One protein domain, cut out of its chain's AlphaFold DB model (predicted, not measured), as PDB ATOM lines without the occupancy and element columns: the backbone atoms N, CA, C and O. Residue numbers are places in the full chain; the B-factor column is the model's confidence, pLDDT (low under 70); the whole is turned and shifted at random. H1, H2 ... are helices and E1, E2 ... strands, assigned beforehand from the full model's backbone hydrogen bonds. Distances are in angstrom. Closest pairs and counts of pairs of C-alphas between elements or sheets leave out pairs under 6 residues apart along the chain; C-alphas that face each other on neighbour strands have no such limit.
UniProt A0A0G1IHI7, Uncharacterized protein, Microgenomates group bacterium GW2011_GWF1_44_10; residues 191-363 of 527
ATOM      1  N   PRO A 191     -30.108 -30.919  38.507       61.50
ATOM      2  CA  PRO A 191     -30.314 -32.130  39.254       61.50
ATOM      3  C   PRO A 191     -31.642 -32.652  38.740       61.50
ATOM      4  O   PRO A 191     -32.685 -32.031  38.939       61.50
ATOM      5  N   VAL A 192     -31.591 -33.752  37.997       69.00
ATOM      6  CA  VAL A 192     -32.803 -34.375  37.482       69.00
ATOM      7  C   VAL A 192     -33.504 -34.962  38.691       69.00
ATOM      8  O   VAL A 192     -32.970 -35.838  39.380       69.00
ATOM      9  N   SER A 193     -34.679 -34.424  39.006       79.12
ATOM     10  CA  SER A 193     -35.469 -34.967  40.102       79.12
ATOM     11  C   SER A 193     -35.813 -36.427  39.800       79.12
ATOM     12  O   SER A 193     -35.949 -36.822  38.642       79.12
ATOM     13  N   LYS A 194     -35.995 -37.250  40.839       83.19
ATOM     14  CA  LYS A 194     -36.421 -38.644  40.636       83.19
ATOM     15  C   LYS A 194     -37.730 -38.751  39.861       83.19
ATOM     16  O   LYS A 194     -37.956 -39.770  39.227       83.19
ATOM     17  N   ASP A 195     -38.594 -37.745  39.945       82.88
ATOM     18  CA  ASP A 195     -39.868 -37.748  39.233       82.88
ATOM     19  C   ASP A 195     -39.698 -37.354  37.766       82.88
ATOM     20  O   ASP A 195     -40.270 -38.015  36.910       82.88
ATOM     21  N   GLU A 196     -38.830 -36.387  37.469       80.31
ATOM     22  CA  GLU A 196     -38.454 -36.044  36.091       80.31
ATOM     23  C   GLU A 196     -37.765 -37.219  35.387       80.31
ATOM     24  O   GLU A 196     -38.118 -37.567  34.266       80.31
ATOM     25  N   ALA A 197     -36.816 -37.886  36.051       83.38
ATOM     26  CA  ALA A 197     -36.109 -39.014  35.451       83.38
ATOM     27  C   ALA A 197     -37.068 -40.148  35.054       83.38
ATOM     28  O   ALA A 197     -36.804 -40.852  34.080       83.38
ATOM     29  N   LYS A 198     -38.156 -40.369  35.815       86.50
ATOM     30  CA  LYS A 198     -39.091 -41.493  35.594       86.50
ATOM     31  C   LYS A 198     -39.781 -41.426  34.240       86.50
ATOM     32  O   LYS A 198     -40.140 -42.476  33.718       86.50
ATOM     33  N   GLU A 199     -39.952 -40.231  33.678       84.00
ATOM     34  CA  GLU A 199     -40.541 -40.046  32.346       84.00
ATOM     35  C   GLU A 199     -39.685 -40.677  31.238       84.00
ATOM     36  O   GLU A 199     -40.197 -41.012  30.175       84.00
ATOM     37  N   TYR A 200     -38.396 -40.900  31.512       83.44
ATOM     38  CA  TYR A 200     -37.427 -41.469  30.579       83.44
ATOM     39  C   TYR A 200     -37.114 -42.950  30.838       83.44
ATOM     40  O   TYR A 200     -36.207 -43.501  30.214       83.44
ATOM     41  N   ALA A 201     -37.839 -43.605  31.749       83.25
ATOM     42  CA  ALA A 201     -37.648 -45.027  32.019       83.25
ATOM     43  C   ALA A 201     -37.945 -45.868  30.762       83.25
ATOM     44  O   ALA A 201     -38.976 -45.697  30.112       83.25
ATOM     45  N   GLY A 202     -37.046 -46.793  30.424       78.44
ATOM     46  CA  GLY A 202     -37.129 -47.629  29.225       78.44
ATOM     47  C   GLY A 202     -36.558 -46.985  27.957       78.44
ATOM     48  O   GLY A 202     -36.480 -47.650  26.921       78.44
ATOM     49  N   VAL A 203     -36.124 -45.721  28.007       83.62
ATOM     50  CA  VAL A 203     -35.419 -45.082  26.888       83.62
ATOM     51  C   VAL A 203     -33.971 -45.562  26.881       83.62
ATOM     52  O   VAL A 203     -33.197 -45.259  27.784       83.62
ATOM     53  N   ALA A 204     -33.587 -46.316  25.852       85.31
ATOM     54  CA  ALA A 204     -32.228 -46.826  25.717       85.31
ATOM     55  C   ALA A 204     -31.263 -45.739  25.214       85.31
ATOM     56  O   ALA A 204     -31.544 -45.061  24.225       85.31
ATOM     57  N   VAL A 205     -30.108 -45.623  25.865       87.94
ATOM     58  CA  VAL A 205     -29.014 -44.704  25.524       87.94
ATOM     59  C   VAL A 205     -27.818 -45.505  25.033       87.94
ATOM     60  O   VAL A 205     -27.400 -46.438  25.714       87.94
ATOM     61  N   PHE A 206     -27.237 -45.120  23.900       87.62
ATOM     62  CA  PHE A 206     -26.147 -45.834  23.238       87.62
ATOM     63  C   PHE A 206     -24.880 -44.980  23.166       87.62
ATOM     64  O   PHE A 206     -24.928 -43.819  22.771       87.62
ATOM     65  N   HIS A 207     -23.727 -45.567  23.487       87.44
ATOM     66  CA  HIS A 207     -22.413 -44.946  23.304       87.44
ATOM     67  C   HIS A 207     -21.431 -45.911  22.640       87.44
ATOM     68  O   HIS A 207     -21.172 -46.994  23.159       87.44
ATOM     69  N   CYS A 208     -20.833 -45.503  21.524       83.12
ATOM     70  CA  CYS A 208     -19.881 -46.320  20.771       83.12
ATOM     71  C   CYS A 208     -18.426 -45.976  21.136       83.12
ATOM     72  O   CYS A 208     -18.033 -44.810  21.121       83.12
ATOM     73  N   THR A 209     -17.598 -46.987  21.415       79.81
ATOM     74  CA  THR A 209     -16.199 -46.814  21.846       79.81
ATOM     75  C   THR A 209     -15.295 -47.974  21.407       79.81
ATOM     76  O   THR A 209     -15.713 -49.125  21.331       79.81
ATOM     77  N   ASP A 210     -14.022 -47.685  21.125       76.94
ATOM     78  CA  ASP A 210     -12.996 -48.710  20.846       76.94
ATOM     79  C   ASP A 210     -12.362 -49.284  22.118       76.94
ATOM     80  O   ASP A 210     -11.589 -50.242  22.071       76.94
ATOM     81  N   LYS A 211     -12.657 -48.681  23.270       80.62
ATOM     82  CA  LYS A 211     -12.116 -49.097  24.560       80.62
ATOM     83  C   LYS A 211     -13.174 -49.871  25.317       80.62
ATOM     84  O   LYS A 211     -14.290 -49.386  25.464       80.62
ATOM     85  N   TYR A 212     -12.793 -51.036  25.831       86.38
ATOM     86  CA  TYR A 212     -13.648 -51.781  26.746       86.38
ATOM     87  C   TYR A 212     -13.922 -50.910  27.990       86.38
ATOM     88  O   TYR A 212     -12.969 -50.318  28.518       86.38
ATOM     89  N   PRO A 213     -15.183 -50.780  28.434       88.25
ATOM     90  CA  PRO A 213     -15.524 -49.968  29.597       88.25
ATOM     91  C   PRO A 213     -14.975 -50.593  30.880       88.25
ATOM     92  O   PRO A 213     -14.704 -51.789  30.958       88.25
ATOM     93  N   GLN A 214     -14.848 -49.792  31.929       90.62
ATOM     94  CA  GLN A 214     -14.563 -50.313  33.257       90.62
ATOM     95  C   GLN A 214     -15.855 -50.826  33.898       90.62
ATOM     96  O   GLN A 214     -16.816 -50.073  34.057       90.62
ATOM     97  N   GLU A 215     -15.861 -52.084  34.327       89.62
ATOM     98  CA  GLU A 215     -16.939 -52.625  35.154       89.62
ATOM     99  C   GLU A 215     -16.847 -52.043  36.573       89.62
ATOM    100  O   GLU A 215     -15.777 -52.004  37.190       89.62
ATOM    101  N   ILE A 216     -17.973 -51.551  37.087       88.88
ATOM    102  CA  ILE A 216     -18.108 -50.988  38.435       88.88
ATOM    103  C   ILE A 216     -19.251 -51.688  39.175       88.88
ATOM    104  O   ILE A 216     -20.056 -52.404  38.582       88.88
ATOM    105  N   THR A 217     -19.348 -51.482  40.491       86.50
ATOM    106  CA  THR A 217     -20.486 -51.992  41.265       86.50
ATOM    107  C   THR A 217     -21.790 -51.466  40.659       86.50
ATOM    108  O   THR A 217     -22.015 -50.259  40.632       86.50
ATOM    109  N   ASN A 218     -22.637 -52.384  40.188       85.56
ATOM    110  CA  ASN A 218     -23.934 -52.115  39.561       85.56
ATOM    111  C   ASN A 218     -23.878 -51.362  38.221       85.56
ATOM    112  O   ASN A 218     -24.793 -50.597  37.924       85.56
ATOM    113  N   GLY A 219     -22.850 -51.561  37.393       91.81
ATOM    114  CA  GLY A 219     -22.900 -51.089  36.009       91.81
ATOM    115  C   GLY A 219     -21.538 -50.888  35.370       91.81
ATOM    116  O   GLY A 219     -20.560 -51.555  35.700       91.81
ATOM    117  N   LEU A 220     -21.490 -49.933  34.449       92.94
ATOM    118  CA  LEU A 220     -20.318 -49.648  33.637       92.94
ATOM    119  C   LEU A 220     -19.864 -48.211  33.824       92.94
ATOM    120  O   LEU A 220     -20.629 -47.311  34.180       92.94
ATOM    121  N   SER A 221     -18.592 -47.997  33.537       90.31
ATOM    122  CA  SER A 221     -17.965 -46.700  33.605       90.31
ATOM    123  C   SER A 221     -17.029 -46.484  32.428       90.31
ATOM    124  O   SER A 221     -16.135 -47.290  32.175       90.31
ATOM    125  N   GLN A 222     -17.215 -45.372  31.726       86.38
ATOM    126  CA  GLN A 222     -16.383 -44.988  30.598       86.38
ATOM    127  C   GLN A 222     -15.596 -43.720  30.957       86.38
ATOM    128  O   GLN A 222     -16.210 -42.681  31.211       86.38
ATOM    129  N   PRO A 223     -14.252 -43.773  31.005       72.88
ATOM    130  CA  PRO A 223     -13.450 -42.575  31.211       72.88
ATOM    131  C   PRO A 223     -13.507 -41.704  29.951       72.88
ATOM    132  O   PRO A 223     -13.057 -42.128  28.879       72.88
ATOM    133  N   ASP A 224     -14.039 -40.489  30.079       62.84
ATOM    134  CA  ASP A 224     -14.104 -39.543  28.969       62.84
ATOM    135  C   ASP A 224     -12.771 -38.798  28.862       62.84
ATOM    136  O   ASP A 224     -12.402 -37.987  29.715       62.84
ATOM    137  N   ARG A 225     -11.972 -39.156  27.856       57.28
ATOM    138  CA  ARG A 225     -10.739 -38.412  27.536       57.28
ATOM    139  C   ARG A 225     -10.588 -38.115  26.048       57.28
ATOM    140  O   ARG A 225      -9.961 -37.120  25.712       57.28
ATOM    141  N   PHE A 226     -11.135 -38.962  25.169       56.81
ATOM    142  CA  PHE A 226     -10.896 -38.910  23.716       56.81
ATOM    143  C   PHE A 226     -12.049 -39.491  22.874       56.81
ATOM    144  O   PHE A 226     -11.851 -39.879  21.719       56.81
ATOM    145  N   SER A 227     -13.239 -39.633  23.462       51.06
ATOM    146  CA  SER A 227     -14.413 -40.215  22.804       51.06
ATOM    147  C   SER A 227     -14.732 -39.432  21.523       51.06
ATOM    148  O   SER A 227     -14.935 -38.222  21.567       51.06
ATOM    149  N   GLY A 228     -14.722 -40.092  20.362       50.81
ATOM    150  CA  GLY A 228     -15.056 -39.467  19.074       50.81
ATOM    151  C   GLY A 228     -13.997 -38.541  18.447       50.81
ATOM    152  O   GLY A 228     -14.247 -38.039  17.360       50.81
ATOM    153  N   SER A 229     -12.831 -38.317  19.075       53.19
ATOM    154  CA  SER A 229     -11.705 -37.555  18.482       53.19
ATOM    155  C   SER A 229     -10.515 -38.425  18.067       53.19
ATOM    156  O   SER A 229      -9.467 -37.904  17.694       53.19
ATOM    157  N   GLU A 230     -10.634 -39.749  18.201       55.56
ATOM    158  CA  GLU A 230      -9.564 -40.720  17.911       55.56
ATOM    159  C   GLU A 230      -8.233 -40.422  18.627       55.56
ATOM    160  O   GLU A 230      -7.156 -40.776  18.158       55.56
ATOM    161  N   GLY A 231      -8.289 -39.769  19.793       54.03
ATOM    162  CA  GLY A 231      -7.087 -39.420  20.554       54.03
ATOM    163  C   GLY A 231      -6.404 -38.122  20.122       54.03
ATOM    164  O   GLY A 231      -5.385 -37.773  20.711       54.03
ATOM    165  N   GLN A 232      -6.940 -37.398  19.132       48.88
ATOM    166  CA  GLN A 232      -6.292 -36.201  18.585       48.88
ATOM    167  C   GLN A 232      -6.396 -34.978  19.505       48.88
ATOM    168  O   GLN A 232      -5.492 -34.147  19.537       48.88
ATOM    169  N   TYR A 233      -7.479 -34.860  20.271       56.09
ATOM    170  CA  TYR A 233      -7.681 -33.772  21.227       56.09
ATOM    171  C   TYR A 233      -8.570 -34.222  22.384       56.09
ATOM    172  O   TYR A 233      -9.465 -35.058  22.216       56.09
ATOM    173  N   ILE A 234      -8.292 -33.666  23.567       57.59
ATOM    174  CA  ILE A 234      -9.083 -33.888  24.777       57.59
ATOM    175  C   ILE A 234     -10.439 -33.216  24.584       57.59
ATOM    176  O   ILE A 234     -10.508 -32.053  24.185       57.59
ATOM    177  N   ARG A 235     -11.507 -33.957  24.868       58.09
ATOM    178  CA  ARG A 235     -12.878 -33.449  24.851       58.09
ATOM    179  C   ARG A 235     -13.463 -33.534  26.253       58.09
ATOM    180  O   ARG A 235     -13.128 -34.444  27.003       58.09
ATOM    181  N   ASN A 236     -14.330 -32.580  26.561       63.94
ATOM    182  CA  ASN A 236     -15.145 -32.541  27.771       63.94
ATOM    183  C   ASN A 236     -16.615 -32.895  27.473       63.94
ATOM    184  O   ASN A 236     -17.513 -32.517  28.222       63.94
ATOM    185  N   SER A 237     -16.872 -33.532  26.327       70.25
ATOM    186  CA  SER A 237     -18.204 -33.906  25.851       70.25
ATOM    187  C   SER A 237     -18.288 -35.416  25.667       70.25
ATOM    188  O   SER A 237     -17.584 -35.991  24.836       70.25
ATOM    189  N   PHE A 238     -19.220 -36.027  26.391       77.75
ATOM    190  CA  PHE A 238     -19.565 -37.431  26.267       77.75
ATOM    191  C   PHE A 238     -20.833 -37.564  25.430       77.75
ATOM    192  O   PHE A 238     -21.922 -37.215  25.886       77.75
ATOM    193  N   HIS A 239     -20.685 -38.035  24.196       81.19
ATOM    194  CA  HIS A 239     -21.805 -38.188  23.274       81.19
ATOM    195  C   HIS A 239     -22.461 -39.555  23.384       81.19
ATOM    196  O   HIS A 239     -21.788 -40.581  23.515       81.19
ATOM    197  N   THR A 240     -23.777 -39.559  23.253       84.81
ATOM    198  CA  THR A 240     -24.617 -40.745  23.182       84.81
ATOM    199  C   THR A 240     -25.767 -40.494  22.217       84.81
ATOM    200  O   THR A 240     -25.999 -39.370  21.778       84.81
ATOM    201  N   THR A 241     -26.547 -41.526  21.962       82.94
ATOM    202  CA  THR A 241     -27.773 -41.422  21.179       82.94
ATOM    203  C   THR A 241     -28.906 -42.160  21.848       82.94
ATOM    204  O   THR A 241     -28.684 -43.092  22.619       82.94
ATOM    205  N   LEU A 242     -30.131 -41.746  21.548       82.38
ATOM    206  CA  LEU A 242     -31.329 -42.371  22.088       82.38
ATOM    207  C   LEU A 242     -31.876 -43.391  21.085       82.38
ATOM    208  O   LEU A 242     -31.842 -43.172  19.876       82.38
ATOM    209  N   HIS A 243     -32.379 -44.514  21.595       74.25
ATOM    210  CA  HIS A 243     -33.059 -45.605  20.877       74.25
ATOM    211  C   HIS A 243     -32.235 -46.404  19.853       74.25
ATOM    212  O   HIS A 243     -32.536 -47.576  19.625       74.25
ATOM    213  N   GLN A 244     -31.196 -45.820  19.266       72.69
ATOM    214  CA  GLN A 244     -30.292 -46.463  18.314       72.69
ATOM    215  C   GLN A 244     -28.891 -45.848  18.423       72.69
ATOM    216  O   GLN A 244     -28.798 -44.671  18.756       72.69
ATOM    217  N   PRO A 245     -27.802 -46.572  18.124       69.12
ATOM    218  CA  PRO A 245     -26.463 -45.991  18.010       69.12
ATOM    219  C   PRO A 245     -26.325 -45.084  16.777       69.12
ATOM    220  O   PRO A 245     -27.039 -45.257  15.787       69.12
ATOM    221  N   VAL A 246     -25.386 -44.129  16.829       62.19
ATOM    222  CA  VAL A 246     -25.067 -43.224  15.705       62.19
ATOM    223  C   VAL A 246     -24.722 -44.024  14.454       62.19
ATOM    224  O   VAL A 246     -23.724 -44.746  14.452       62.19
ATOM    225  N   ARG A 247     -25.487 -43.809  13.375       56.00
ATOM    226  CA  ARG A 247     -25.109 -44.242  12.024       56.00
ATOM    227  C   ARG A 247     -23.953 -43.402  11.493       56.00
ATOM    228  O   ARG A 247     -23.897 -42.206  11.776       56.00
ATOM    229  N   ALA A 248     -23.035 -43.990  10.722       49.69
ATOM    230  CA  ALA A 248     -21.939 -43.225  10.122       49.69
ATOM    231  C   ALA A 248     -22.473 -41.995   9.356       49.69
ATOM    232  O   ALA A 248     -23.374 -42.115   8.527       49.69
ATOM    233  N   HIS A 249     -21.915 -40.815   9.628       51.31
ATOM    234  CA  HIS A 249     -22.270 -39.562   8.954       51.31
ATOM    235  C   HIS A 249     -21.028 -38.906   8.339       51.31
ATOM    236  O   HIS A 249     -19.900 -39.356   8.539       51.31
ATOM    237  N   LEU A 250     -21.231 -37.823   7.581       34.75
ATOM    238  CA  LEU A 250     -20.202 -37.126   6.787       34.75
ATOM    239  C   LEU A 250     -18.921 -36.740   7.556       34.75
ATOM    240  O   LEU A 250     -17.898 -36.482   6.933       34.75
ATOM    241  N   THR A 251     -18.964 -36.694   8.889       39.66
ATOM    242  CA  THR A 251     -17.862 -36.250   9.758       39.66
ATOM    243  C   THR A 251     -17.264 -37.360  10.634       39.66
ATOM    244  O   THR A 251     -16.376 -37.078  11.436       39.66
ATOM    245  N   GLY A 252     -17.692 -38.623  10.485       46.72
ATOM    246  CA  GLY A 252     -17.090 -39.763  11.186       46.72
ATOM    247  C   GLY A 252     -17.959 -41.027  11.214       46.72
ATOM    248  O   GLY A 252     -19.177 -40.975  11.060       46.72
ATOM    249  N   SER A 253     -17.326 -42.186  11.442       51.06
ATOM    250  CA  SER A 253     -18.014 -43.480  11.581       51.06
ATOM    251  C   SER A 253     -17.973 -43.967  13.030       51.06
ATOM    252  O   SER A 253     -16.930 -44.386  13.536       51.06
ATOM    253  N   TRP A 254     -19.116 -43.894  13.714       54.25
ATOM    254  CA  TRP A 254     -19.265 -44.360  15.100       54.25
ATOM    255  C   TRP A 254     -19.683 -45.837  15.171       54.25
ATOM    256  O   TRP A 254     -19.474 -46.489  16.188       54.25
ATOM    257  N   GLU A 255     -20.193 -46.398  14.075       50.16
ATOM    258  CA  GLU A 255     -20.581 -47.813  13.955       50.16
ATOM    259  C   GLU A 255     -19.379 -48.757  13.830       50.16
ATOM    260  O   GLU A 255     -19.497 -49.960  14.048       50.16
ATOM    261  N   ALA A 256     -18.202 -48.231  13.481       58.47
ATOM    262  CA  ALA A 256     -16.986 -49.025  13.322       58.47
ATOM    263  C   ALA A 256     -16.291 -49.367  14.655       58.47
ATOM    264  O   ALA A 256     -15.203 -49.949  14.640       58.47
ATOM    265  N   LYS A 257     -16.886 -48.993  15.793       72.62
ATOM    266  CA  LYS A 257     -16.276 -49.132  17.116       72.62
ATOM    267  C   LYS A 257     -16.419 -50.547  17.672       72.62
ATOM    268  O   LYS A 257     -17.416 -51.225  17.443       72.62
ATOM    269  N   GLY A 258     -15.398 -51.009  18.396       77.44
ATOM    270  CA  GLY A 258     -15.351 -52.383  18.922       77.44
ATOM    271  C   GLY A 258     -16.419 -52.707  19.976       77.44
ATOM    272  O   GLY A 258     -16.786 -53.876  20.135       77.44
ATOM    273  N   TYR A 259     -16.923 -51.687  20.675       84.81
ATOM    274  CA  TYR A 259     -17.879 -51.828  21.768       84.81
ATOM    275  C   TYR A 259     -18.984 -50.773  21.694       84.81
ATOM    276  O   TYR A 259     -18.740 -49.615  21.347       84.81
ATOM    277  N   ILE A 260     -20.191 -51.169  22.090       86.88
ATOM    278  CA  ILE A 260     -21.332 -50.275  22.287       86.88
ATOM    279  C   ILE A 260     -21.805 -50.440  23.730       86.88
ATOM    280  O   ILE A 260     -22.124 -51.546  24.159       86.88
ATOM    281  N   LEU A 261     -21.826 -49.347  24.482       90.06
ATOM    282  CA  LEU A 261     -22.400 -49.282  25.821       90.06
ATOM    283  C   LEU A 261     -23.865 -48.913  25.695       90.06
ATOM    284  O   LEU A 261     -24.198 -47.990  24.950       90.06
ATOM    285  N   VAL A 262     -24.717 -49.610  26.435       90.56
ATOM    286  CA  VAL A 262     -26.152 -49.344  26.444       90.56
ATOM    287  C   VAL A 262     -26.646 -49.228  27.874       90.56
ATOM    288  O   VAL A 262     -26.286 -50.040  28.720       90.56
ATOM    289  N   GLY A 263     -27.467 -48.228  28.165       91.50
ATOM    290  CA  GLY A 263     -28.098 -48.070  29.475       91.50
ATOM    291  C   GLY A 263     -29.480 -47.448  29.369       91.50
ATOM    292  O   GLY A 263     -29.904 -47.043  28.289       91.50
ATOM    293  N   ASP A 264     -30.175 -47.385  30.497       90.44
ATOM    294  CA  ASP A 264     -31.468 -46.715  30.603       90.44
ATOM    295  C   ASP A 264     -31.267 -45.215  30.872       90.44
ATOM    296  O   ASP A 264     -30.462 -44.835  31.730       90.44
ATOM    297  N   LEU A 265     -31.973 -44.353  30.135       90.12
ATOM    298  CA  LEU A 265     -31.848 -42.904  30.268       90.12
ATOM    299  C   LEU A 265     -32.254 -42.427  31.666       90.12
ATOM    300  O   LEU A 265     -31.586 -41.540  32.188       90.12
ATOM    301  N   HIS A 266     -33.262 -43.030  32.310       90.56
ATOM    302  CA  HIS A 266     -33.619 -42.714  33.700       90.56
ATOM    303  C   HIS A 266     -32.408 -42.885  34.627       90.56
ATOM    304  O   HIS A 266     -32.034 -41.971  35.364       90.56
ATOM    305  N   ASP A 267     -31.753 -44.042  34.554       91.38
ATOM    306  CA  ASP A 267     -30.616 -44.372  35.415       91.38
ATOM    307  C   ASP A 267     -29.393 -43.512  35.096       91.38
ATOM    308  O   ASP A 267     -28.679 -43.058  35.998       91.38
ATOM    309  N   ILE A 268     -29.164 -43.251  33.808       91.50
ATOM    310  CA  ILE A 268     -28.092 -42.374  33.355       91.50
ATOM    311  C   ILE A 268     -28.325 -40.963  33.881       91.50
ATOM    312  O   ILE A 268     -27.413 -40.430  34.502       91.50
ATOM    313  N   LEU A 269     -29.514 -40.377  33.725       89.25
ATOM    314  CA  LEU A 269     -29.825 -39.033  34.223       89.25
ATOM    315  C   LEU A 269     -29.636 -38.925  35.741       89.25
ATOM    316  O   LEU A 269     -29.077 -37.940  36.217       89.25
ATOM    317  N   LEU A 270     -30.021 -39.948  36.510       88.06
ATOM    318  CA  LEU A 270     -29.810 -39.960  37.962       88.06
ATOM    319  C   LEU A 270     -28.329 -40.040  38.353       88.06
ATOM    320  O   LEU A 270     -27.916 -39.420  39.331       88.06
ATOM    321  N   ALA A 271     -27.524 -40.808  37.617       88.50
ATOM    322  CA  ALA A 271     -26.102 -40.971  37.912       88.50
ATOM    323  C   ALA A 271     -25.224 -39.848  37.345       88.50
ATOM    324  O   ALA A 271     -24.104 -39.653  37.821       88.50
ATOM    325  N   ASN A 272     -25.705 -39.151  36.313       85.19
ATOM    326  CA  ASN A 272     -24.914 -38.246  35.486       85.19
ATOM    327  C   ASN A 272     -25.465 -36.812  35.412       85.19
ATOM    328  O   ASN A 272     -24.774 -35.932  34.894       85.19
ATOM    329  N   GLY A 273     -26.674 -36.558  35.906       83.38
ATOM    330  CA  GLY A 273     -27.378 -35.298  35.693       83.38
ATOM    331  C   GLY A 273     -27.956 -35.175  34.280       83.38
ATOM    332  O   GLY A 273     -27.831 -36.079  33.444       83.38
ATOM    333  N   ARG A 274     -28.611 -34.040  34.015       78.94
ATOM    334  CA  ARG A 274     -29.272 -33.784  32.730       78.94
ATOM    335  C   ARG A 274     -28.256 -33.707  31.588       78.94
ATOM    336  O   ARG A 274     -27.157 -33.177  31.755       78.94
ATOM    337  N   ALA A 275     -28.648 -34.216  30.423       77.56
ATOM    338  CA  ALA A 275     -27.913 -33.967  29.192       77.56
ATOM    339  C   ALA A 275     -27.875 -32.465  28.886       77.56
ATOM    340  O   ALA A 275     -28.815 -31.729  29.192       77.56
ATOM    341  N   TYR A 276     -26.786 -32.018  28.270       64.69
ATOM    342  CA  TYR A 276     -26.591 -30.616  27.922       64.69
ATOM    343  C   TYR A 276     -27.499 -30.192  26.752       64.69
ATOM    344  O   TYR A 276     -28.097 -29.121  26.776       64.69
ATOM    345  N   ALA A 277     -27.636 -31.056  25.749       62.28
ATOM    346  CA  ALA A 277     -28.611 -30.917  24.679       62.28
ATOM    347  C   ALA A 277     -29.158 -32.302  24.348       62.28
ATOM    348  O   ALA A 277     -28.384 -33.243  24.164       62.28
ATOM    349  N   GLY A 278     -30.482 -32.421  24.315       52.59
ATOM    350  CA  GLY A 278     -31.177 -33.606  23.836       52.59
ATOM    351  C   GLY A 278     -31.814 -33.285  22.497       52.59
ATOM    352  O   GLY A 278     -32.835 -32.603  22.456       52.59
ATOM    353  N   TYR A 279     -31.202 -33.745  21.412       54.06
ATOM    354  CA  TYR A 279     -31.945 -34.005  20.187       54.06
ATOM    355  C   TYR A 279     -32.313 -35.487  20.183       54.06
ATOM    356  O   TYR A 279     -31.552 -36.308  20.696       54.06
ATOM    357  N   ASP A 280     -33.431 -35.840  19.550       55.84
ATOM    358  CA  ASP A 280     -33.944 -37.219  19.465       55.84
ATOM    359  C   ASP A 280     -32.914 -38.235  18.919       55.84
ATOM    360  O   ASP A 280     -33.104 -39.443  19.043       55.84
ATOM    361  N   GLN A 281     -31.821 -37.758  18.306       63.25
ATOM    362  CA  GLN A 281     -30.789 -38.581  17.675       63.25
ATOM    363  C   GLN A 281     -29.374 -38.410  18.239       63.25
ATOM    364  O   GLN A 281     -28.628 -39.373  18.156       63.25
ATOM    365  N   ASP A 282     -28.991 -37.257  18.798       72.44
ATOM    366  CA  ASP A 282     -27.652 -37.009  19.369       72.44
ATOM    367  C   ASP A 282     -27.810 -36.239  20.680       72.44
ATOM    368  O   ASP A 282     -28.427 -35.171  20.737       72.44
ATOM    369  N   THR A 283     -27.308 -36.831  21.756       77.75
ATOM    370  CA  THR A 283     -27.423 -36.316  23.116       77.75
ATOM    371  C   THR A 283     -26.054 -36.358  23.767       77.75
ATOM    372  O   THR A 283     -25.422 -37.413  23.818       77.75
ATOM    373  N   TRP A 284     -25.594 -35.239  24.322       78.75
ATOM    374  CA  TRP A 284     -24.284 -35.191  24.969       78.75
ATOM    375  C   TRP A 284     -24.322 -34.608  26.378       78.75
ATOM    376  O   TRP A 284     -25.156 -33.771  26.725       78.75
ATOM    377  N   TRP A 285     -23.366 -35.051  27.193       80.06
ATOM    378  CA  TRP A 285     -23.112 -34.563  28.544       80.06
ATOM    379  C   TRP A 285     -21.759 -33.890  28.596       80.06
ATOM    380  O   TRP A 285     -20.834 -34.268  27.881       80.06
ATOM    381  N   THR A 286     -21.622 -32.939  29.506       70.38
ATOM    382  CA  THR A 286     -20.329 -32.332  29.799       70.38
ATOM    383  C   THR A 286     -19.671 -33.049  30.965       70.38
ATOM    384  O   THR A 286     -20.289 -33.237  32.017       70.38
ATOM    385  N   ARG A 287     -18.419 -33.464  30.776       66.94
ATOM    386  CA  ARG A 287     -17.595 -34.140  31.778       66.94
ATOM    387  C   ARG A 287     -16.215 -33.533  31.809       66.94
ATOM    388  O   ARG A 287     -15.635 -33.292  30.756       66.94
ATOM    389  N   ASN A 288     -15.688 -33.312  33.007       58.66
ATOM    390  CA  ASN A 288     -14.318 -32.842  33.113       58.66
ATOM    391  C   ASN A 288     -13.374 -33.971  32.644       58.66
ATOM    392  O   ASN A 288     -13.643 -35.145  32.926       58.66
ATOM    393  N   PRO A 289     -12.266 -33.678  31.943       56.62
ATOM    394  CA  PRO A 289     -11.338 -34.699  31.480       56.62
ATOM    395  C   PRO A 289     -10.876 -35.632  32.604       56.62
ATOM    396  O   PRO A 289     -10.286 -35.213  33.599       56.62
ATOM    397  N   GLY A 290     -11.108 -36.933  32.422       58.84
ATOM    398  CA  GLY A 290     -10.787 -37.949  33.425       58.84
ATOM    399  C   GLY A 290     -11.891 -38.235  34.440       58.84
ATOM    400  O   GLY A 290     -11.738 -39.188  35.204       58.84
ATOM    401  N   GLU A 291     -13.002 -37.501  34.411       64.31
ATOM    402  CA  GLU A 291     -14.241 -37.962  35.022       64.31
ATOM    403  C   GLU A 291     -14.810 -39.156  34.258       64.31
ATOM    404  O   GLU A 291     -14.583 -39.379  33.066       64.31
ATOM    405  N   HIS A 292     -15.548 -39.958  35.004       81.25
ATOM    406  CA  HIS A 292     -16.120 -41.197  34.531       81.25
ATOM    407  C   HIS A 292     -17.599 -40.984  34.225       81.25
ATOM    408  O   HIS A 292     -18.371 -40.637  35.120       81.25
ATOM    409  N   PHE A 293     -18.003 -41.244  32.983       86.38
ATOM    410  CA  PHE A 293     -19.413 -41.338  32.635       86.38
ATOM    411  C   PHE A 293     -19.947 -42.702  33.070       86.38
ATOM    412  O   PHE A 293     -19.290 -43.725  32.853       86.38
ATOM    413  N   ARG A 294     -21.101 -42.731  33.738       91.94
ATOM    414  CA  ARG A 294     -21.636 -43.960  34.341       91.94
ATOM    415  C   ARG A 294     -22.822 -44.478  33.545       91.94
ATOM    416  O   ARG A 294     -23.720 -43.715  33.220       91.94
ATOM    417  N   PHE A 295     -22.860 -45.782  33.319       93.81
ATOM    418  CA  PHE A 295     -24.036 -46.498  32.836       93.81
ATOM    419  C   PHE A 295     -24.465 -47.466  33.942       93.81
ATOM    420  O   PHE A 295     -24.012 -48.618  33.953       93.81
ATOM    421  N   PRO A 296     -25.261 -47.012  34.928       93.12
ATOM    422  CA  PRO A 296     -25.805 -47.917  35.930       93.12
ATOM    423  C   PRO A 296     -26.611 -49.015  35.237       93.12
ATOM    424  O   PRO A 296     -27.334 -48.740  34.282       93.12
ATOM    425  N   HIS A 297     -26.423 -50.257  35.676       91.56
ATOM    426  CA  HIS A 297     -27.045 -51.451  35.092       91.56
ATOM    427  C   HIS A 297     -26.805 -51.592  33.574       91.56
ATOM    428  O   HIS A 297     -27.581 -52.235  32.868       91.56
ATOM    429  N   GLY A 298     -25.735 -50.966  33.070       91.44
ATOM    430  CA  GLY A 298     -25.429 -50.908  31.652       91.44
ATOM    431  C   GLY A 298     -25.016 -52.255  31.065       91.44
ATOM    432  O   GLY A 298     -24.446 -53.110  31.743       91.44
ATOM    433  N   TRP A 299     -25.268 -52.397  29.771       91.62
ATOM    434  CA  TRP A 299     -24.904 -53.538  28.945       91.62
ATOM    435  C   TRP A 299     -23.778 -53.181  27.980       91.62
ATOM    436  O   TRP A 299     -23.641 -52.032  27.553       91.62
ATOM    437  N   ILE A 300     -22.989 -54.184  27.605       89.69
ATOM    438  CA  ILE A 300     -21.942 -54.071  26.589       89.69
ATOM    439  C   ILE A 300     -22.349 -54.913  25.390       89.69
ATOM    440  O   ILE A 300     -22.567 -56.112  25.517       89.69
ATOM    441  N   ILE A 301     -22.369 -54.324  24.203       86.56
ATOM    442  CA  ILE A 301     -22.356 -55.070  22.949       86.56
ATOM    443  C   ILE A 301     -20.913 -55.084  22.449       86.56
ATOM    444  O   ILE A 301     -20.353 -54.040  22.118       86.56
ATOM    445  N   ALA A 302     -20.294 -56.260  22.413       85.56
ATOM    446  CA  ALA A 302     -18.915 -56.452  21.982       85.56
ATOM    447  C   ALA A 302     -18.875 -57.080  20.583       85.56
ATOM    448  O   ALA A 302     -19.253 -58.239  20.396       85.56
ATOM    449  N   ILE A 303     -18.378 -56.328  19.598       77.25
ATOM    450  CA  ILE A 303     -18.278 -56.776  18.206       77.25
ATOM    451  C   ILE A 303     -16.946 -57.520  18.027       77.25
ATOM    452  O   ILE A 303     -15.876 -56.924  17.896       77.25
ATOM    453  N   GLN A 304     -16.986 -58.853  18.040       69.81
ATOM    454  CA  GLN A 304     -15.789 -59.693  18.030       69.81
ATOM    455  C   GLN A 304     -15.248 -59.897  16.608       69.81
ATOM    456  O   GLN A 304     -15.776 -60.686  15.824       69.81
ATOM    457  N   GLN A 305     -14.141 -59.224  16.284       56.59
ATOM    458  CA  GLN A 305     -13.514 -59.296  14.955       56.59
ATOM    459  C   GLN A 305     -12.820 -60.633  14.629       56.59
ATOM    460  O   GLN A 305     -12.575 -60.909  13.452       56.59
ATOM    461  N   ALA A 306     -12.511 -61.464  15.631       51.69
ATOM    462  CA  ALA A 306     -11.758 -62.710  15.472       51.69
ATOM    463  C   ALA A 306     -12.361 -63.863  16.296       51.69
ATOM    464  O   ALA A 306     -11.808 -64.291  17.306       51.69
ATOM    465  N   THR A 307     -13.507 -64.378  15.862       58.12
ATOM    466  CA  THR A 307     -14.142 -65.569  16.445       58.12
ATOM    467  C   THR A 307     -13.923 -66.800  15.579       58.12
ATOM    468  O   THR A 307     -14.021 -66.741  14.352       58.12
ATOM    469  N   SER A 308     -13.669 -67.938  16.229       57.75
ATOM    470  CA  SER A 308     -13.699 -69.258  15.589       57.75
ATOM    471  C   SER A 308     -15.020 -69.465  14.838       57.75
ATOM    472  O   SER A 308     -16.075 -69.039  15.311       57.75
ATOM    473  N   VAL A 309     -14.984 -70.174  13.703       60.75
ATOM    474  CA  VAL A 309     -16.186 -70.578  12.943       60.75
ATOM    475  C   VAL A 309     -17.203 -71.285  13.851       60.75
ATOM    476  O   VAL A 309     -18.403 -71.134  13.650       60.75
ATOM    477  N   ALA A 310     -16.728 -72.004  14.875       67.69
ATOM    478  CA  ALA A 310     -17.556 -72.758  15.815       67.69
ATOM    479  C   ALA A 310     -18.241 -71.907  16.904       67.69
ATOM    480  O   ALA A 310     -19.082 -72.435  17.629       67.69
ATOM    481  N   ALA A 311     -17.883 -70.628  17.055       73.19
ATOM    482  CA  ALA A 311     -18.560 -69.741  17.999       73.19
ATOM    483  C   ALA A 311     -19.967 -69.379  17.481       73.19
ATOM    484  O   ALA A 311     -20.109 -69.173  16.268       73.19
ATOM    485  N   PRO A 312     -20.979 -69.290  18.367       78.44
ATOM    486  CA  PRO A 312     -22.327 -68.878  17.985       78.44
ATOM    487  C   PRO A 312     -22.337 -67.437  17.459       78.44
ATOM    488  O   PRO A 312     -21.462 -66.636  17.793       78.44
ATOM    489  N   ALA A 313     -23.337 -67.112  16.639       75.06
ATOM    490  CA  ALA A 313     -23.505 -65.783  16.050       75.06
ATOM    491  C   ALA A 313     -23.662 -64.676  17.106       75.06
ATOM    492  O   ALA A 313     -23.083 -63.596  16.982       75.06
ATOM    493  N   ILE A 314     -24.445 -64.979  18.142       80.25
ATOM    494  CA  ILE A 314     -24.725 -64.113  19.283       80.25
ATOM    495  C   ILE A 314     -24.496 -64.952  20.537       80.25
ATOM    496  O   ILE A 314     -25.053 -66.040  20.673       80.25
ATOM    497  N   LEU A 315     -23.674 -64.454  21.455       83.50
ATOM    498  CA  LEU A 315     -23.480 -65.052  22.771       83.50
ATOM    499  C   LEU A 315     -23.791 -64.005  23.831       83.50
ATOM    500  O   LEU A 315     -23.087 -63.006  23.939       83.50
ATOM    501  N   ILE A 316     -24.815 -64.263  24.634       83.56
ATOM    502  CA  ILE A 316     -25.144 -63.433  25.791       83.56
ATOM    503  C   ILE A 316     -24.481 -64.057  27.014       83.56
ATOM    504  O   ILE A 316     -24.684 -65.238  27.305       83.56
ATOM    505  N   LYS A 317     -23.666 -63.273  27.716       83.94
ATOM    506  CA  LYS A 317     -23.040 -63.666  28.973       83.94
ATOM    507  C   LYS A 317     -23.104 -62.492  29.940       83.94
ATOM    508  O   LYS A 317     -22.490 -61.457  29.697       83.94
ATOM    509  N   ASP A 318     -23.808 -62.689  31.048       87.75
ATOM    510  CA  ASP A 318     -24.039 -61.652  32.054       87.75
ATOM    511  C   ASP A 318     -24.655 -60.398  31.402       87.75
ATOM    512  O   ASP A 318     -25.713 -60.495  30.788       87.75
ATOM    513  N   HIS A 319     -23.990 -59.244  31.489       85.31
ATOM    514  CA  HIS A 319     -24.415 -57.977  30.879       85.31
ATOM    515  C   HIS A 319     -23.707 -57.695  29.536       85.31
ATOM    516  O   HIS A 319     -23.715 -56.564  29.045       85.31
ATOM    517  N   VAL A 320     -23.059 -58.705  28.943       87.19
ATOM    518  CA  VAL A 320     -22.292 -58.580  27.698       87.19
ATOM    519  C   VAL A 320     -22.915 -59.434  26.596       87.19
ATOM    520  O   VAL A 320     -23.095 -60.643  26.741       87.19
ATOM    521  N   ILE A 321     -23.201 -58.807  25.459       85.06
ATOM    522  CA  ILE A 321     -23.645 -59.452  24.226       85.06
ATOM    523  C   ILE A 321     -22.468 -59.464  23.259       85.06
ATOM    524  O   ILE A 321     -22.060 -58.433  22.729       85.06
ATOM    525  N   PHE A 322     -21.918 -60.643  23.012       83.81
ATOM    526  CA  PHE A 322     -20.886 -60.841  22.008       83.81
ATOM    527  C   PHE A 322     -21.530 -61.099  20.652       83.81
ATOM    528  O   PHE A 322     -22.331 -62.024  20.505       83.81
ATOM    529  N   ILE A 323     -21.143 -60.301  19.661       78.88
ATOM    530  CA  ILE A 323     -21.570 -60.459  18.273       78.88
ATOM    531  C   ILE A 323     -20.379 -60.933  17.457       78.88
ATOM    532  O   ILE A 323     -19.327 -60.291  17.416       78.88
ATOM    533  N   LYS A 324     -20.564 -62.053  16.770       75.88
ATOM    534  CA  LYS A 324     -19.626 -62.569  15.779       75.88
ATOM    535  C   LYS A 324     -19.513 -61.572  14.627       75.88
ATOM    536  O   LYS A 324     -20.508 -61.286  13.979       75.88
ATOM    537  N   ALA A 325     -18.330 -61.030  14.342       69.94
ATOM    538  CA  ALA A 325     -18.185 -60.063  13.243       69.94
ATOM    539  C   ALA A 325     -17.767 -60.706  11.909       69.94
ATOM    540  O   ALA A 325     -17.854 -60.062  10.863       69.94
ATOM    541  N   LYS A 326     -17.258 -61.946  11.935       68.12
ATOM    542  CA  LYS A 326     -16.740 -62.682  10.768       68.12
ATOM    543  C   LYS A 326     -17.013 -64.183  10.890       68.12
ATOM    544  O   LYS A 326     -17.296 -64.686  11.976       68.12
ATOM    545  N   SER A 327     -16.846 -64.902   9.778       73.56
ATOM    546  CA  SER A 327     -16.903 -66.373   9.730       73.56
ATOM    547  C   SER A 327     -18.280 -66.954  10.076       73.56
ATOM    548  O   SER A 327     -18.373 -67.991  10.739       73.56
ATOM    549  N   PHE A 328     -19.346 -66.263   9.665       69.88
ATOM    550  CA  PHE A 328     -20.720 -66.735   9.813       69.88
ATOM    551  C   PHE A 328     -20.934 -68.037   9.039       69.88
ATOM    552  O   PHE A 328     -20.490 -68.193   7.905       69.88
ATOM    553  N   SER A 329     -21.634 -68.973   9.662       74.75
ATOM    554  CA  SER A 329     -22.078 -70.221   9.055       74.75
ATOM    555  C   SER A 329     -23.556 -70.142   8.663       74.75
ATOM    556  O   SER A 329     -24.318 -69.314   9.158       74.75
ATOM    557  N   SER A 330     -24.019 -71.073   7.828       70.25
ATOM    558  CA  SER A 330     -25.451 -71.201   7.515       70.25
ATOM    559  C   SER A 330     -26.320 -71.486   8.751       70.25
ATOM    560  O   SER A 330     -27.510 -71.168   8.756       70.25
ATOM    561  N   ARG A 331     -25.736 -72.065   9.811       74.88
ATOM    562  CA  ARG A 331     -26.389 -72.259  11.112       74.88
ATOM    563  C   ARG A 331     -26.602 -70.928  11.832       74.88
ATOM    564  O   ARG A 331     -27.706 -70.698  12.310       74.88
ATOM    565  N   ASP A 332     -25.583 -70.072  11.841       70.31
ATOM    566  CA  ASP A 332     -25.634 -68.740  12.457       70.31
ATOM    567  C   ASP A 332     -26.766 -67.898  11.848       70.31
ATOM    568  O   ASP A 332     -27.566 -67.305  12.564       70.31
ATOM    569  N   VAL A 333     -26.902 -67.928  10.516       68.06
ATOM    570  CA  VAL A 333     -27.975 -67.216   9.797       68.06
ATOM    571  C   VAL A 333     -29.362 -67.727  10.197       68.06
ATOM    572  O   VAL A 333     -30.258 -66.932  10.467       68.06
ATOM    573  N   LYS A 334     -29.560 -69.050  10.259       72.06
ATOM    574  CA  LYS A 334     -30.850 -69.638  10.662       72.06
ATOM    575  C   LYS A 334     -31.218 -69.287  12.103       72.06
ATOM    576  O   LYS A 334     -32.394 -69.112  12.402       72.06
ATOM    577  N   GLU A 335     -30.229 -69.222  12.986       74.25
ATOM    578  CA  GLU A 335     -30.428 -68.856  14.385       74.25
ATOM    579  C   GLU A 335     -30.859 -67.393  14.531       74.25
ATOM    580  O   GLU A 335     -31.858 -67.134  15.200       74.25
ATOM    581  N   ILE A 336     -30.189 -66.475  13.827       68.94
ATOM    582  CA  ILE A 336     -30.553 -65.049  13.761       68.94
ATOM    583  C   ILE A 336     -31.989 -64.873  13.250       68.94
ATOM    584  O   ILE A 336     -32.790 -64.223  13.918       68.94
ATOM    585  N   LEU A 337     -32.342 -65.500  12.120       67.12
ATOM    586  CA  LEU A 337     -33.693 -65.416  11.544       67.12
ATOM    587  C   LEU A 337     -34.759 -65.952  12.512       67.12
ATOM    588  O   LEU A 337     -35.785 -65.319  12.731       67.12
ATOM    589  N   ARG A 338     -34.485 -67.082  13.179       75.06
ATOM    590  CA  ARG A 338     -35.393 -67.639  14.192       75.06
ATOM    591  C   ARG A 338     -35.604 -66.673  15.361       75.06
ATOM    592  O   ARG A 338     -36.712 -66.585  15.882       75.06
ATOM    593  N   MET A 339     -34.552 -65.987  15.810       70.19
ATOM    594  CA  MET A 339     -34.655 -65.000  16.889       70.19
ATOM    595  C   MET A 339     -35.407 -63.738  16.437       70.19
ATOM    596  O   MET A 339     -36.194 -63.203  17.217       70.19
ATOM    597  N   GLN A 340     -35.222 -63.298  15.185       67.44
ATOM    598  CA  GLN A 340     -35.990 -62.200  14.586       67.44
ATOM    599  C   GLN A 340     -37.483 -62.524  14.570       67.44
ATOM    600  O   GLN A 340     -38.273 -61.734  15.081       67.44
ATOM    601  N   ASP A 341     -37.869 -63.704  14.076       67.62
ATOM    602  CA  ASP A 341     -39.270 -64.138  14.023       67.62
ATOM    603  C   ASP A 341     -39.917 -64.163  15.418       67.62
ATOM    604  O   ASP A 341     -41.064 -63.749  15.601       67.62
ATOM    605  N   GLN A 342     -39.162 -64.598  16.434       69.75
ATOM    606  CA  GLN A 342     -39.622 -64.586  17.825       69.75
ATOM    607  C   GLN A 342     -39.861 -63.161  18.342       69.75
ATOM    608  O   GLN A 342     -40.854 -62.922  19.026       69.75
ATOM    609  N   LEU A 343     -39.008 -62.199  17.989       63.44
ATOM    610  CA  LEU A 343     -39.117 -60.816  18.461       63.44
ATOM    611  C   LEU A 343     -40.116 -59.965  17.673       63.44
ATOM    612  O   LEU A 343     -40.794 -59.129  18.268       63.44
ATOM    613  N   LEU A 344     -40.260 -60.196  16.367       62.41
ATOM    614  CA  LEU A 344     -41.244 -59.519  15.512       62.41
ATOM    615  C   LEU A 344     -42.689 -59.872  15.889       62.41
ATOM    616  O   LEU A 344     -43.605 -59.106  15.598       62.41
ATOM    617  N   SER A 345     -42.898 -60.982  16.603       66.00
ATOM    618  CA  SER A 345     -44.194 -61.322  17.198       66.00
ATOM    619  C   SER A 345     -44.588 -60.444  18.404       66.00
ATOM    620  O   SER A 345     -45.711 -60.551  18.891       66.00
ATOM    621  N   THR A 346     -43.699 -59.547  18.865       57.19
ATOM    622  CA  THR A 346     -43.942 -58.607  19.974       57.19
ATOM    623  C   THR A 346     -44.216 -57.188  19.424       57.19
ATOM    624  O   THR A 346     -43.301 -56.561  18.883       57.19
ATOM    625  N   PRO A 347     -45.454 -56.660  19.526       49.28
ATOM    626  CA  PRO A 347     -45.934 -55.583  18.650       49.28
ATOM    627  C   PRO A 347     -45.446 -54.149  18.945       49.28
ATOM    628  O   PRO A 347     -45.615 -53.289  18.082       49.28
ATOM    629  N   SER A 348     -44.820 -53.852  20.091       58.62
ATOM    630  CA  SER A 348     -44.315 -52.500  20.414       58.62
ATOM    631  C   SER A 348     -42.990 -52.526  21.178       58.62
ATOM    632  O   SER A 348     -42.719 -53.458  21.930       58.62
ATOM    633  N   VAL A 349     -42.152 -51.498  20.974       54.66
ATOM    634  CA  VAL A 349     -40.927 -51.264  21.775       54.66
ATOM    635  C   VAL A 349     -41.289 -50.770  23.181       54.66
ATOM    636  O   VAL A 349     -40.614 -51.118  24.145       54.66
ATOM    637  N   GLU A 350     -42.400 -50.037  23.316       52.09
ATOM    638  CA  GLU A 350     -43.020 -49.734  24.608       52.09
ATOM    639  C   GLU A 350     -43.415 -51.045  25.304       52.09
ATOM    640  O   GLU A 350     -44.289 -51.770  24.823       52.09
ATOM    641  N   GLY A 351     -42.732 -51.368  26.407       54.84
ATOM    642  CA  GLY A 351     -42.935 -52.591  27.193       54.84
ATOM    643  C   GLY A 351     -41.883 -53.686  26.990       54.84
ATOM    644  O   GLY A 351     -41.933 -54.696  27.691       54.84
ATOM    645  N   MET A 352     -40.921 -53.501  26.080       64.75
ATOM    646  CA  MET A 352     -39.767 -54.395  25.970       64.75
ATOM    647  C   MET A 352     -38.783 -54.153  27.122       64.75
ATOM    648  O   MET A 352     -38.526 -53.015  27.509       64.75
ATOM    649  N   THR A 353     -38.193 -55.222  27.658       68.62
ATOM    650  CA  THR A 353     -37.036 -55.095  28.555       68.62
ATOM    651  C   THR A 353     -35.833 -54.553  27.779       68.62
ATOM    652  O   THR A 353     -35.740 -54.734  26.563       68.62
ATOM    653  N   LEU A 354     -34.866 -53.934  28.464       65.75
ATOM    654  CA  LEU A 354     -33.625 -53.469  27.829       65.75
ATOM    655  C   LEU A 354     -32.923 -54.601  27.058       65.75
ATOM    656  O   LEU A 354     -32.471 -54.396  25.939       65.75
ATOM    657  N   GLU A 355     -32.914 -55.817  27.606       68.06
ATOM    658  CA  GLU A 355     -32.412 -57.019  26.929       68.06
ATOM    659  C   GLU A 355     -33.158 -57.305  25.615       68.06
ATOM    660  O   GLU A 355     -32.532 -57.569  24.592       68.06
ATOM    661  N   GLN A 356     -34.489 -57.199  25.592       68.06
ATOM    662  CA  GLN A 356     -35.278 -57.385  24.370       68.06
ATOM    663  C   GLN A 356     -35.019 -56.283  23.338       68.06
ATOM    664  O   GLN A 356     -34.930 -56.586  22.149       68.06
ATOM    665  N   VAL A 357     -34.846 -55.030  23.773       66.25
ATOM    666  CA  VAL A 357     -34.444 -53.912  22.900       66.25
ATOM    667  C   VAL A 357     -33.058 -54.165  22.313       66.25
ATOM    668  O   VAL A 357     -32.862 -53.972  21.116       66.25
ATOM    669  N   LEU A 358     -32.119 -54.660  23.121       67.00
ATOM    670  CA  LEU A 358     -30.769 -55.012  22.693       67.00
ATOM    671  C   LEU A 358     -30.777 -56.145  21.672       67.00
ATOM    672  O   LEU A 358     -30.184 -56.002  20.608       67.00
ATOM    673  N   ILE A 359     -31.474 -57.248  21.949       67.00
ATOM    674  CA  ILE A 359     -31.570 -58.370  21.010       67.00
ATOM    675  C   ILE A 359     -32.273 -57.907  19.729       67.00
ATOM    676  O   ILE A 359     -31.786 -58.187  18.636       67.00
ATOM    677  N   LYS A 360     -33.363 -57.135  19.831       67.31
ATOM    678  CA  LYS A 360     -34.030 -56.548  18.664       67.31
ATOM    679  C   LYS A 360     -33.081 -55.650  17.877       67.31
ATOM    680  O   LYS A 360     -33.050 -55.778  16.667       67.31
ATOM    681  N   TYR A 361     -32.273 -54.810  18.522       64.62
ATOM    682  CA  TYR A 361     -31.263 -53.985  17.856       64.62
ATOM    683  C   TYR A 361     -30.206 -54.836  17.136       64.62
ATOM    684  O   TYR A 361     -30.000 -54.645  15.943       64.62
ATOM    685  N   VAL A 362     -29.599 -55.814  17.822       64.44
ATOM    686  CA  VAL A 362     -28.588 -56.731  17.256       64.44
ATOM    687  C   VAL A 362     -29.120 -57.500  16.049       64.44
ATOM    688  O   VAL A 362     -28.367 -57.829  15.133       64.44
ATOM    689  N   LEU A 363     -30.416 -57.786  16.038       60.41
ATOM    690  CA  LEU A 363     -31.067 -58.499  14.954       60.41
ATOM    691  C   LEU A 363     -31.611 -57.574  13.861       60.41
ATOM    692  O   LEU A 363     -31.657 -57.992  12.716       60.41
TER     693      LEU A 363
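What this domain is: This is residues 191 to 363 of the 527 residues of an uncharacterized protein of Microgenomates group bacterium GW2011_GWF1_44_10 (UniProt A0A0G1IHI7). A strongly twisted sheet of seven strands runs through the model, and a small sheet, E2 E3 E7, packs partly face to face with it as a sandwich, their strands crossed. The large sheet runs on past the small one to E10 and E9; there H4 packs on it and H3 touches H4, while H2, with H1 touching it, packs on E7. You have 173 printed residues with four named helices and ten named strands, in the order H1 E1 E2 E3 E4 E5 H2 E6 E7 E8 E9 E10 H3 H4, class mixed, helices and strands. The large sheet's order is E6 E4 E1 E5 E8 E10 E9, mixed; the small one's is E2 E3 E7, antiparallel. The whole is compact, with a radius of gyration of the C-alphas of 16.5 A and spans of 49 by 39 by 35 A.

How they stand to each other: Begin at H1, residues 194 to 198, which touches H2, residues 265 to 272; the closest C-alphas, Ala 197 and His 266, are 4.8 A apart. Next look at E1, residues 204 to 209, antiparallel to E5, residues 259 to 264, with N 205 and O 263 within hydrogen-bond range at 2.8 A. On to E2, residues 214 to 216, and E3, residues 219 to 223, a hairpin with N 214 and O 221 at 2.8 A. E3 is antiparallel to E7, residues 292 to 296, with N 220 and O 295 at 2.9 A. E4, residues 237 to 242, is staggered: it pairs with edge strand E6, residues 283 to 286, where N 238 and O 285 are 2.8 A apart, and with E1, where N 206 and O 241 are 2.8 A apart. E8, residues 299 to 304, is parallel to E10, residues 320 to 324, with N 302 and O 321 at 2.8 A. E9, residues 314 to 317, forms a hairpin with E10, with N 315 and O 322 at 2.9 A. Where the sandwich's two sheets face each other they are 9.7 A centre to centre, strands at 53 degrees; the closest C-alphas of E5 and E7, Gly 263 and Phe 295, are 5.5 A apart. H2 only grazes the small sheet, with its residues 265 to 272. H4, residues 354 to 363, is on one face of the large sheet, helix and sheet as two layers. H3, residues 330 to 344, touches H4 at a steep tilt of 48 degrees, opposite ways; their closest C-alphas, Gln 340 and Leu 363, are 6.2 A apart. In H1, H2, H3 and H4 every O i to N i+4 pair is within hydrogen-bond range.

Where its parts are: Find C-alpha 194 at (-36.421, -38.644, 40.636), where H1 begins. E5 spans 17.0 A from C-alpha 259 at (-17.879, -51.828, 21.768), E1 16.5 A and E4 16.1 A. H3 spans 21.2 A, and H4, 14.1 A, ends at C-alpha 363, (-31.067, -58.499, 14.954).

The domain as a whole: The two C-alphas farthest apart, Pro 191 and Ser 330, are 50.6 A apart. The printed part has no cut; the links E3 to E4 and E4 to E5 are long. Mean pLDDT of the printed part is 72.9, and 75 residues are under 70, among them residues 224 to 236, 245 to 256 and 340 to 363.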